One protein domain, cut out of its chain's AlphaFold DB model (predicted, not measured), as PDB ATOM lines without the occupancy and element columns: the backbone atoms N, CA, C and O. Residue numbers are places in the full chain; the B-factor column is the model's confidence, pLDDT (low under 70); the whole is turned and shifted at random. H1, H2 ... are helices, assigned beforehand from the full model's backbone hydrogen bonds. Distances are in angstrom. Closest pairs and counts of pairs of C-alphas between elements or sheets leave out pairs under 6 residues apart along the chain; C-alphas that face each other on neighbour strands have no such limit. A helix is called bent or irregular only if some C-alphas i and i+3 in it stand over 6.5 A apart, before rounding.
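This is residues 423 to 499 of the 765 residues of the protein "Helicase ATP-binding domain-containing protein" of Amylibacter cionae (UniProt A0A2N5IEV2). A long bent helix, H3, is crossed near a right angle on its second arm, H3b, by H2, while H1 packs beside H3b; these three make a small core. From H2 a long loop, residues 455 to 478, swings out and folds back to the first arm, H3a, and its residues 457 to 462 stick out. The printed part has 77 residues with three named helices, H1, H2, H3 in order, and no named strand; its class is all helix. It is only just compact, close to loose, with a radius of gyration of the C-alphas of 13.3 A, and spans 40 by 28 by 18 A.

Start at H3, residues 479 to 498, assigned as one helix by its hydrogen bonds but bent: C-alphas 487 and 490 are 7.4 A apart. Its arms H3a, residues 479 to 487, and H3b, residues 490 to 498, stand at a steep tilt of 46 degrees. H3b touches H2, residues 440 to 454, about perpendicular at 76 degrees; look at their closest C-alphas, Ile 447 and Val 493, 6.5 A apart. H3b also touches H1, residues 426 to 434, at a shallow tilt of 28 degrees, opposite ways; the closest C-alphas, Val 428 and Glu 495, are 6.3 A apart. H2 touches H1 with residues 440 to 443 alone, at a steep tilt of 50 degrees; the closest C-alphas, Leu 432 and Leu 440, are 6.7 A apart. H3a is close to H2 but not clearly touching, Ile 446 and Val 485 being closest at 7.4 A between C-alphas; H1 and H3a are apart. In H1, H2, H3a and H3b every O i to N i+4 pair is within hydrogen-bond range.

Find C-alpha 479 at (523.954, 486.726, 895.348), where H3a begins its 12.4 A; H3b, 12.1 A, ends at C-alpha 498 (517.790, 511.620, 881.561). H2 runs 21.1 A from C-alpha 440 at (518.447, 504.484, 898.119), and H1 12.3 A.

The C-alphas of Ser 436 and Val 464 are farthest apart, 40.3 A. The printed part has no cut; the link H1 to H2 is tight, H2 to H3 long. Its mean pLDDT is 73.0, under 70 at residues 423 to 438, 456 to 466 and 497 to 499.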
ATOM      1  N   LEU A 423     521.485 514.503 895.306       59.12
ATOM      2  CA  LEU A 423     521.680 514.520 893.844       59.12
ATOM      3  C   LEU A 423     520.887 513.428 893.116       59.12
ATOM      4  O   LEU A 423     520.906 513.356 891.885       59.12
ATOM      5  N   ILE A 424     520.212 512.558 893.861       64.56
ATOM      6  CA  ILE A 424     519.370 511.512 893.296       64.56
ATOM      7  C   ILE A 424     518.108 512.199 892.782       64.56
ATOM      8  O   ILE A 424     517.344 512.769 893.560       64.56
ATOM      9  N   SER A 425     517.930 512.194 891.459       65.00
ATOM     10  CA  SER A 425     516.814 512.880 890.815       65.00
ATOM     11  C   SER A 425     515.478 512.379 891.365       65.00
ATOM     12  O   SER A 425     515.349 511.228 891.790       65.00
ATOM     13  N   SER A 426     514.453 513.232 891.314       63.00
ATOM     14  CA  SER A 426     513.090 512.828 891.672       63.00
ATOM     15  C   SER A 426     512.624 511.614 890.864       63.00
ATOM     16  O   SER A 426     511.852 510.823 891.385       63.00
ATOM     17  N   GLY A 427     513.127 511.436 889.634       62.38
ATOM     18  CA  GLY A 427     512.925 510.226 888.833       62.38
ATOM     19  C   GLY A 427     513.475 508.985 889.532       62.38
ATOM     20  O   GLY A 427     512.703 508.114 889.915       62.38
ATOM     21  N   VAL A 428     514.780 508.952 889.833       66.25
ATOM     22  CA  VAL A 428     515.398 507.798 890.512       66.25
ATOM     23  C   VAL A 428     514.753 507.539 891.882       66.25
ATOM     24  O   VAL A 428     514.565 506.386 892.256       66.25
ATOM     25  N   GLN A 429     514.349 508.580 892.622       66.56
ATOM     26  CA  GLN A 429     513.581 508.420 893.867       66.56
ATOM     27  C   GLN A 429     512.188 507.817 893.634       66.56
ATOM     28  O   GLN A 429     511.767 506.963 894.411       66.56
ATOM     29  N   THR A 430     511.499 508.211 892.560       65.81
ATOM     30  CA  THR A 430     510.200 507.638 892.171       65.81
ATOM     31  C   THR A 430     510.360 506.166 891.786       65.81
ATOM     32  O   THR A 430     509.594 505.320 892.242       65.81
ATOM     33  N   ARG A 431     511.422 505.818 891.052       66.62
ATOM     34  CA  ARG A 431     511.735 504.424 890.726       66.62
ATOM     35  C   ARG A 431     512.090 503.600 891.957       66.62
ATOM     36  O   ARG A 431     511.648 502.467 892.070       66.62
ATOM     37  N   LEU A 432     512.827 504.166 892.910       63.56
ATOM     38  CA  LEU A 432     513.117 503.516 894.193       63.56
ATOM     39  C   LEU A 432     511.855 503.282 895.034       63.56
ATOM     40  O   LEU A 432     511.821 502.356 895.835       63.56
ATOM     41  N   THR A 433     510.813 504.099 894.852       62.53
ATOM     42  CA  THR A 433     509.498 503.839 895.456       62.53
ATOM     43  C   THR A 433     508.661 502.804 894.691       62.53
ATOM     44  O   THR A 433     507.760 502.218 895.286       62.53
ATOM     45  N   GLU A 434     508.955 502.539 893.412       59.06
ATOM     46  CA  GLU A 434     508.267 501.540 892.568       59.06
ATOM     47  C   GLU A 434     508.978 500.165 892.540       59.06
ATOM     48  O   GLU A 434     508.323 499.123 892.431       59.06
ATOM     49  N   SER A 435     510.310 500.148 892.679       52.12
ATOM     50  CA  SER A 435     511.170 498.964 892.810       52.12
ATOM     51  C   SER A 435     511.432 498.672 894.290       52.12
ATOM     52  O   SER A 435     512.310 499.238 894.936       52.12
ATOM     53  N   SER A 436     510.637 497.764 894.841       51.06
ATOM     54  CA  SER A 436     510.562 497.406 896.261       51.06
ATOM     55  C   SER A 436     511.794 496.708 896.855       51.06
ATOM     56  O   SER A 436     511.913 496.601 898.078       51.06
ATOM     57  N   GLU A 437     512.721 496.226 896.024       57.94
ATOM     58  CA  GLU A 437     513.940 495.545 896.483       57.94
ATOM     59  C   GLU A 437     515.158 496.476 896.589       57.94
ATOM     60  O   GLU A 437     516.121 496.154 897.296       57.94
ATOM     61  N   MET A 438     515.134 497.633 895.920       62.41
ATOM     62  CA  MET A 438     516.291 498.514 895.810       62.41
ATOM     63  C   MET A 438     516.244 499.635 896.850       62.41
ATOM     64  O   MET A 438     515.325 500.447 896.895       62.41
ATOM     65  N   LYS A 439     517.274 499.723 897.696       70.81
ATOM     66  CA  LYS A 439     517.405 500.834 898.649       70.81
ATOM     67  C   LYS A 439     518.046 502.045 897.980       70.81
ATOM     68  O   LYS A 439     518.862 501.897 897.071       70.81
ATOM     69  N   LEU A 440     517.776 503.238 898.516       72.25
ATOM     70  CA  LEU A 440     518.447 504.484 898.119       72.25
ATOM     71  C   LEU A 440     519.980 504.332 898.113       72.25
ATOM     72  O   LEU A 440     520.647 504.749 897.170       72.25
ATOM     73  N   ASP A 441     520.524 503.646 899.121       75.69
ATOM     74  CA  ASP A 441     521.950 503.317 899.237       75.69
ATOM     75  C   ASP A 441     522.467 502.481 898.046       75.69
ATOM     76  O   ASP A 441     523.583 502.675 897.572       75.69
ATOM     77  N   ASP A 442     521.657 501.577 897.492       78.19
ATOM     78  CA  ASP A 442     522.061 500.745 896.356       78.19
ATOM     79  C   ASP A 442     522.006 501.514 895.030       78.19
ATOM     80  O   ASP A 442     522.941 501.408 894.236       78.19
ATOM     81  N   ALA A 443     521.002 502.372 894.813       77.44
ATOM     82  CA  ALA A 443     520.987 503.281 893.658       77.44
ATOM     83  C   ALA A 443     522.156 504.270 893.702       77.44
ATOM     84  O   ALA A 443     522.822 504.501 892.693       77.44
ATOM     85  N   THR A 444     522.477 504.771 894.895       79.31
ATOM     86  CA  THR A 444     523.652 505.614 895.143       79.31
ATOM     87  C   THR A 444     524.942 504.899 894.734       79.31
ATOM     88  O   THR A 444     525.791 505.480 894.052       79.31
ATOM     89  N   LYS A 445     525.084 503.607 895.068       83.56
ATOM     90  CA  LYS A 445     526.224 502.780 894.635       83.56
ATOM     91  C   LYS A 445     526.238 502.533 893.129       83.56
ATOM     92  O   LYS A 445     527.327 502.536 892.560       83.56
ATOM     93  N   ILE A 446     525.090 502.326 892.477       84.50
ATOM     94  CA  ILE A 446     525.010 502.148 891.015       84.50
ATOM     95  C   ILE A 446     525.438 503.428 890.295       84.50
ATOM     96  O   ILE A 446     526.331 503.379 889.446       84.50
ATOM     97  N   ILE A 447     524.884 504.576 890.687       80.88
ATOM     98  CA  ILE A 447     525.253 505.887 890.137       80.88
ATOM     99  C   ILE A 447     526.736 506.163 890.394       80.88
ATOM    100  O   ILE A 447     527.458 506.575 889.487       80.88
ATOM    101  N   GLY A 448     527.220 505.869 891.604       81.31
ATOM    102  CA  GLY A 448     528.637 505.941 891.938       81.31
ATOM    103  C   GLY A 448     529.490 505.089 890.993       81.31
ATOM    104  O   GLY A 448     530.421 505.602 890.371       81.31
ATOM    105  N   CYS A 449     529.148 503.809 890.819       82.88
ATOM    106  CA  CYS A 449     529.832 502.912 889.888       82.88
ATOM    107  C   CYS A 449     529.849 503.485 888.465       82.88
ATOM    108  O   CYS A 449     530.907 503.526 887.837       82.88
ATOM    109  N   TYR A 450     528.714 503.979 887.968       82.44
ATOM    110  CA  TYR A 450     528.612 504.587 886.644       82.44
ATOM    111  C   TYR A 450     529.491 505.843 886.498       82.44
ATOM    112  O   TYR A 450     530.242 505.965 885.524       82.44
ATOM    113  N   LYS A 451     529.494 506.743 887.491       78.62
ATOM    114  CA  LYS A 451     530.390 507.914 887.523       78.62
ATOM    115  C   LYS A 451     531.869 507.512 887.527       78.62
ATOM    116  O   LYS A 451     532.664 508.075 886.774       78.62
ATOM    117  N   ALA A 452     532.255 506.492 888.300       80.44
ATOM    118  CA  ALA A 452     533.626 505.971 888.267       80.44
ATOM    119  C   ALA A 452     534.010 505.408 886.892       80.44
ATOM    120  O   ALA A 452     535.140 505.608 886.439       80.44
ATOM    121  N   LEU A 453     533.088 504.720 886.214       82.00
ATOM    122  CA  LEU A 453     533.336 504.145 884.893       82.00
ATOM    123  C   LEU A 453     533.476 505.215 883.809       82.00
ATOM    124  O   LEU A 453     534.358 505.098 882.955       82.00
ATOM    125  N   THR A 454     532.658 506.266 883.857       78.75
ATOM    126  CA  THR A 454     532.739 507.409 882.930       78.75
ATOM    127  C   THR A 454     533.922 508.331 883.228       78.75
ATOM    128  O   THR A 454     534.373 509.035 882.327       78.75
ATOM    129  N   LYS A 455     534.465 508.289 884.456       75.31
ATOM    130  CA  LYS A 455     535.507 509.197 884.974       75.31
ATOM    131  C   LYS A 455     535.108 510.677 884.927       75.31
ATOM    132  O   LYS A 455     535.971 511.551 884.841       75.31
ATOM    133  N   HIS A 456     533.808 510.952 884.972       66.94
ATOM    134  CA  HIS A 456     533.254 512.301 884.971       66.94
ATOM    135  C   HIS A 456     533.149 512.828 886.414       66.94
ATOM    136  O   HIS A 456     532.772 512.074 887.308       66.94
ATOM    137  N   GLU A 457     533.487 514.103 886.650       59.91
ATOM    138  CA  GLU A 457     533.339 514.791 887.958       59.91
ATOM    139  C   GLU A 457     534.018 514.123 889.172       59.91
ATOM    140  O   GLU A 457     533.559 514.240 890.309       59.91
ATOM    141  N   LEU A 458     535.146 513.438 888.977       65.12
ATOM    142  CA  LEU A 458     535.895 512.881 890.104       65.12
ATOM    143  C   LEU A 458     536.579 514.006 890.903       65.12
ATOM    144  O   LEU A 458     537.543 514.627 890.447       65.12
ATOM    145  N   ILE A 459     536.073 514.270 892.111       58.00
ATOM    146  CA  ILE A 459     536.607 515.291 893.023       58.00
ATOM    147  C   ILE A 459     538.085 514.992 893.316       58.00
ATOM    148  O   ILE A 459     538.434 513.921 893.806       58.00
ATOM    149  N   GLY A 460     538.962 515.962 893.042       56.41
ATOM    150  CA  GLY A 460     540.394 515.868 893.343       56.41
ATOM    151  C   GLY A 460     541.270 515.258 892.241       56.41
ATOM    152  O   GLY A 460     542.492 515.277 892.384       56.41
ATOM    153  N   GLU A 461     540.706 514.797 891.116       55.78
ATOM    154  CA  GLU A 461     541.484 514.327 889.962       55.78
ATOM    155  C   GLU A 461     541.394 515.281 888.762       55.78
ATOM    156  O   GLU A 461     540.341 515.480 888.166       55.78
ATOM    157  N   LYS A 462     542.542 515.799 888.307       54.50
ATOM    158  CA  LYS A 462     542.689 516.275 886.922       54.50
ATOM    159  C   LYS A 462     542.981 515.048 886.057       54.50
ATOM    160  O   LYS A 462     544.103 514.543 886.078       54.50
ATOM    161  N   SER A 463     541.981 514.505 885.359       52.81
ATOM    162  CA  SER A 463     542.129 513.243 884.620       52.81
ATOM    163  C   SER A 463     543.241 513.328 883.558       52.81
ATOM    164  O   SER A 463     543.109 514.046 882.570       52.81
ATOM    165  N   VAL A 464     544.324 512.562 883.725       53.12
ATOM    166  CA  VAL A 464     545.422 512.435 882.737       53.12
ATOM    167  C   VAL A 464     544.983 511.621 881.504       53.12
ATOM    168  O   VAL A 464     545.587 511.712 880.439       53.12
ATOM    169  N   ASN A 465     543.901 510.842 881.624       60.19
ATOM    170  CA  ASN A 465     543.278 510.107 880.525       60.19
ATOM    171  C   ASN A 465     541.741 510.159 880.661       60.19
ATOM    172  O   ASN A 465     541.202 509.454 881.522       60.19
ATOM    173  N   PRO A 466     541.048 510.957 879.827       64.25
ATOM    174  CA  PRO A 466     539.608 511.194 879.931       64.25
ATOM    175  C   PRO A 466     538.757 510.042 879.375       64.25
ATOM    176  O   PRO A 466     537.536 510.139 879.365       64.25
ATOM    177  N   GLN A 467     539.362 508.954 878.874       70.94
ATOM    178  CA  GLN A 467     538.574 507.854 878.319       70.94
ATOM    179  C   GLN A 467     537.909 506.995 879.410       70.94
ATOM    180  O   GLN A 467     538.587 506.629 880.387       70.94
ATOM    181  N   PRO A 468     536.636 506.594 879.206       77.69
ATOM    182  CA  PRO A 468     535.913 505.698 880.103       77.69
ATOM    183  C   PRO A 468     536.605 504.349 880.322       77.69
ATOM    184  O   PRO A 468     537.382 503.863 879.490       77.69
ATOM    185  N   MET A 469     536.312 503.714 881.454       81.88
ATOM    186  CA  MET A 469     536.748 502.351 881.742       81.88
ATOM    187  C   MET A 469     536.016 501.350 880.840       81.88
ATOM    188  O   MET A 469     534.821 501.468 880.599       81.88
ATOM    189  N   LYS A 470     536.734 500.334 880.346       82.88
ATOM    190  CA  LYS A 470     536.173 499.339 879.408       82.88
ATOM    191  C   LYS A 470     535.613 498.091 880.085       82.88
ATOM    192  O   LYS A 470     534.879 497.336 879.460       82.88
ATOM    193  N   ARG A 471     536.068 497.792 881.303       82.94
ATOM    194  CA  ARG A 471     535.739 496.567 882.041       82.94
ATOM    195  C   ARG A 471     535.797 496.867 883.529       82.94
ATOM    196  O   ARG A 471     536.721 497.551 883.965       82.94
ATOM    197  N   ALA A 472     534.868 496.298 884.281       84.31
ATOM    198  CA  ALA A 472     534.879 496.328 885.732       84.31
ATOM    199  C   ALA A 472     534.372 495.003 886.293       84.31
ATOM    200  O   ALA A 472     533.699 494.236 885.604       84.31
ATOM    201  N   LEU A 473     534.737 494.749 887.543       87.12
ATOM    202  CA  LEU A 473     534.242 493.636 888.335       87.12
ATOM    203  C   LEU A 473     533.698 494.224 889.636       87.12
ATOM    204  O   LEU A 473     534.440 494.885 890.362       87.12
ATOM    205  N   ALA A 474     532.414 494.005 889.900       84.25
ATOM    206  CA  ALA A 474     531.751 494.469 891.110       84.25
ATOM    207  C   ALA A 474     531.623 493.316 892.112       84.25
ATOM    208  O   ALA A 474     531.225 492.209 891.748       84.25
ATOM    209  N   PHE A 475     531.946 493.584 893.376       84.75
ATOM    210  CA  PHE A 475     531.775 492.631 894.470       84.75
ATOM    211  C   PHE A 475     530.584 493.061 895.321       84.75
ATOM    212  O   PHE A 475     530.594 494.142 895.905       84.75
ATOM    213  N   CYS A 476     529.567 492.204 895.394       80.56
ATOM    214  CA  CYS A 476     528.369 492.432 896.198       80.56
ATOM    215  C   CYS A 476     528.399 491.567 897.462       80.56
ATOM    216  O   CYS A 476     529.076 490.541 897.510       80.56
ATOM    217  N   LYS A 477     527.637 491.968 898.485       76.69
ATOM    218  CA  LYS A 477     527.569 491.259 899.774       76.69
ATOM    219  C   LYS A 477     527.065 489.818 899.639       76.69
ATOM    220  O   LYS A 477     527.512 488.950 900.380       76.69
ATOM    221  N   ASN A 478     526.096 489.593 898.757       80.12
ATOM    222  CA  ASN A 478     525.482 488.293 898.509       80.12
ATOM    223  C   ASN A 478     524.939 488.218 897.070       80.12
ATOM    224  O   ASN A 478     524.928 489.212 896.335       80.12
ATOM    225  N   ILE A 479     524.482 487.027 896.684       78.00
ATOM    226  CA  ILE A 479     523.954 486.726 895.348       78.00
ATOM    227  C   ILE A 479     522.724 487.573 895.008       78.00
ATOM    228  O   ILE A 479     522.649 488.092 893.899       78.00
ATOM    229  N   ALA A 480     521.792 487.742 895.953       80.38
ATOM    230  CA  ALA A 480     520.557 488.499 895.739       80.38
ATOM    231  C   ALA A 480     520.846 489.956 895.345       80.38
ATOM    232  O   ALA A 480     520.380 490.415 894.309       80.38
ATOM    233  N   VAL A 481     521.717 490.640 896.098       80.69
ATOM    234  CA  VAL A 481     522.136 492.017 895.787       80.69
ATOM    235  C   VAL A 481     522.846 492.085 894.436       80.69
ATOM    236  O   VAL A 481     522.628 493.014 893.675       80.69
ATOM    237  N   SER A 482     523.677 491.096 894.104       83.62
ATOM    238  CA  SER A 482     524.373 491.060 892.810       83.62
ATOM    239  C   SER A 482     523.415 490.895 891.621       83.62
ATOM    240  O   SER A 482     523.642 491.498 890.571       83.62
ATOM    241  N   LYS A 483     522.349 490.095 891.774       83.94
ATOM    242  CA  LYS A 483     521.300 489.920 890.756       83.94
ATOM    243  C   LYS A 483     520.482 491.194 890.590       83.94
ATOM    244  O   LYS A 483     520.445 491.709 889.480       83.94
ATOM    245  N   MET A 484     519.989 491.755 891.694       84.00
ATOM    246  CA  MET A 484     519.271 493.034 891.696       84.00
ATOM    247  C   MET A 484     520.102 494.140 891.035       84.00
ATOM    248  O   MET A 484     519.647 494.766 890.084       84.00
ATOM    249  N   VAL A 485     521.369 494.310 891.437       83.62
ATOM    250  CA  VAL A 485     522.254 495.312 890.824       83.62
ATOM    251  C   VAL A 485     522.449 495.045 889.335       83.62
ATOM    252  O   VAL A 485     522.577 495.998 888.591       83.62
ATOM    253  N   THR A 486     522.483 493.792 888.876       86.12
ATOM    254  CA  THR A 486     522.639 493.467 887.445       86.12
ATOM    255  C   THR A 486     521.388 493.806 886.632       86.12
ATOM    256  O   THR A 486     521.525 494.244 885.492       86.12
ATOM    257  N   GLU A 487     520.202 493.588 887.200       85.19
ATOM    258  CA  GLU A 487     518.904 493.821 886.554       85.19
ATOM    259  C   GLU A 487     518.572 495.321 886.492       85.19
ATOM    260  O   GLU A 487     518.228 495.828 885.428       85.19
ATOM    261  N   GLU A 488     518.796 496.049 887.587       82.75
ATOM    262  CA  GLU A 488     518.408 497.460 887.734       82.75
ATOM    263  C   GLU A 488     519.466 498.456 887.217       82.75
ATOM    264  O   GLU A 488     519.193 499.648 887.079       82.75
ATOM    265  N   PHE A 489     520.699 498.015 886.926       86.38
ATOM    266  CA  PHE A 489     521.804 498.937 886.617       86.38
ATOM    267  C   PHE A 489     521.511 499.869 885.444       86.38
ATOM    268  O   PHE A 489     521.698 501.080 885.554       86.38
ATOM    269  N   SER A 490     521.114 499.297 884.304       83.38
ATOM    270  CA  SER A 490     520.897 500.052 883.065       83.38
ATOM    271  C   SER A 490     519.759 501.047 883.238       83.38
ATOM    272  O   SER A 490     519.863 502.201 882.844       83.38
ATOM    273  N   GLU A 491     518.717 500.593 883.916       80.06
ATOM    274  CA  GLU A 491     517.505 501.328 884.217       80.06
ATOM    275  C   GLU A 491     517.772 502.568 885.090       80.06
ATOM    276  O   GLU A 491     517.414 503.687 884.710       80.06
ATOM    277  N   VAL A 492     518.493 502.399 886.203       79.81
ATOM    278  CA  VAL A 492     518.894 503.501 887.096       79.81
ATOM    279  C   VAL A 492     519.834 504.487 886.396       79.81
ATOM    280  O   VAL A 492     519.739 505.700 886.598       79.81
ATOM    281  N   VAL A 493     520.748 503.989 885.558       79.62
ATOM    282  CA  VAL A 493     521.689 504.831 884.805       79.62
ATOM    283  C   VAL A 493     520.987 505.658 883.732       79.62
ATOM    284  O   VAL A 493     521.327 506.832 883.567       79.62
ATOM    285  N   GLU A 494     520.028 505.083 883.006       77.62
ATOM    286  CA  GLU A 494     519.240 505.800 881.998       77.62
ATOM    287  C   GLU A 494     518.455 506.948 882.628       77.62
ATOM    288  O   GLU A 494     518.490 508.068 882.125       77.62
ATOM    289  N   GLU A 495     517.821 506.706 883.771       75.75
ATOM    290  CA  GLU A 495     517.032 507.714 884.475       75.75
ATOM    291  C   GLU A 495     517.886 508.813 885.112       75.75
ATOM    292  O   GLU A 495     517.548 509.998 885.041       75.75
ATOM    293  N   TYR A 496     519.037 508.444 885.677       74.38
ATOM    294  CA  TYR A 496     520.029 509.415 886.127       74.38
ATOM    295  C   TYR A 496     520.506 510.295 884.958       74.38
ATOM    296  O   TYR A 496     520.545 511.521 885.078       74.38
ATOM    297  N   SER A 497     520.807 509.683 883.809       69.19
ATOM    298  CA  SER A 497     521.288 510.383 882.608       69.19
ATOM    299  C   SER A 497     520.213 511.240 881.931       69.19
ATOM    300  O   SER A 497     520.550 512.206 881.252       69.19
ATOM    301  N   ALA A 498     518.935 510.888 882.098       66.75
ATOM    302  CA  ALA A 498     517.790 511.620 881.561       66.75
ATOM    303  C   ALA A 498     517.338 512.791 882.450       66.75
ATOM    304  O   ALA A 498     516.493 513.579 882.029       66.75
ATOM    305  N   SER A 499     517.861 512.906 883.673       62.78
ATOM    306  CA  SER A 499     517.479 513.979 884.589       62.78
ATOM    307  C   SER A 499     518.122 515.323 884.219       62.78
ATOM    308  O   SER A 499     519.326 515.406 883.979       62.78
TER     309      SER A 499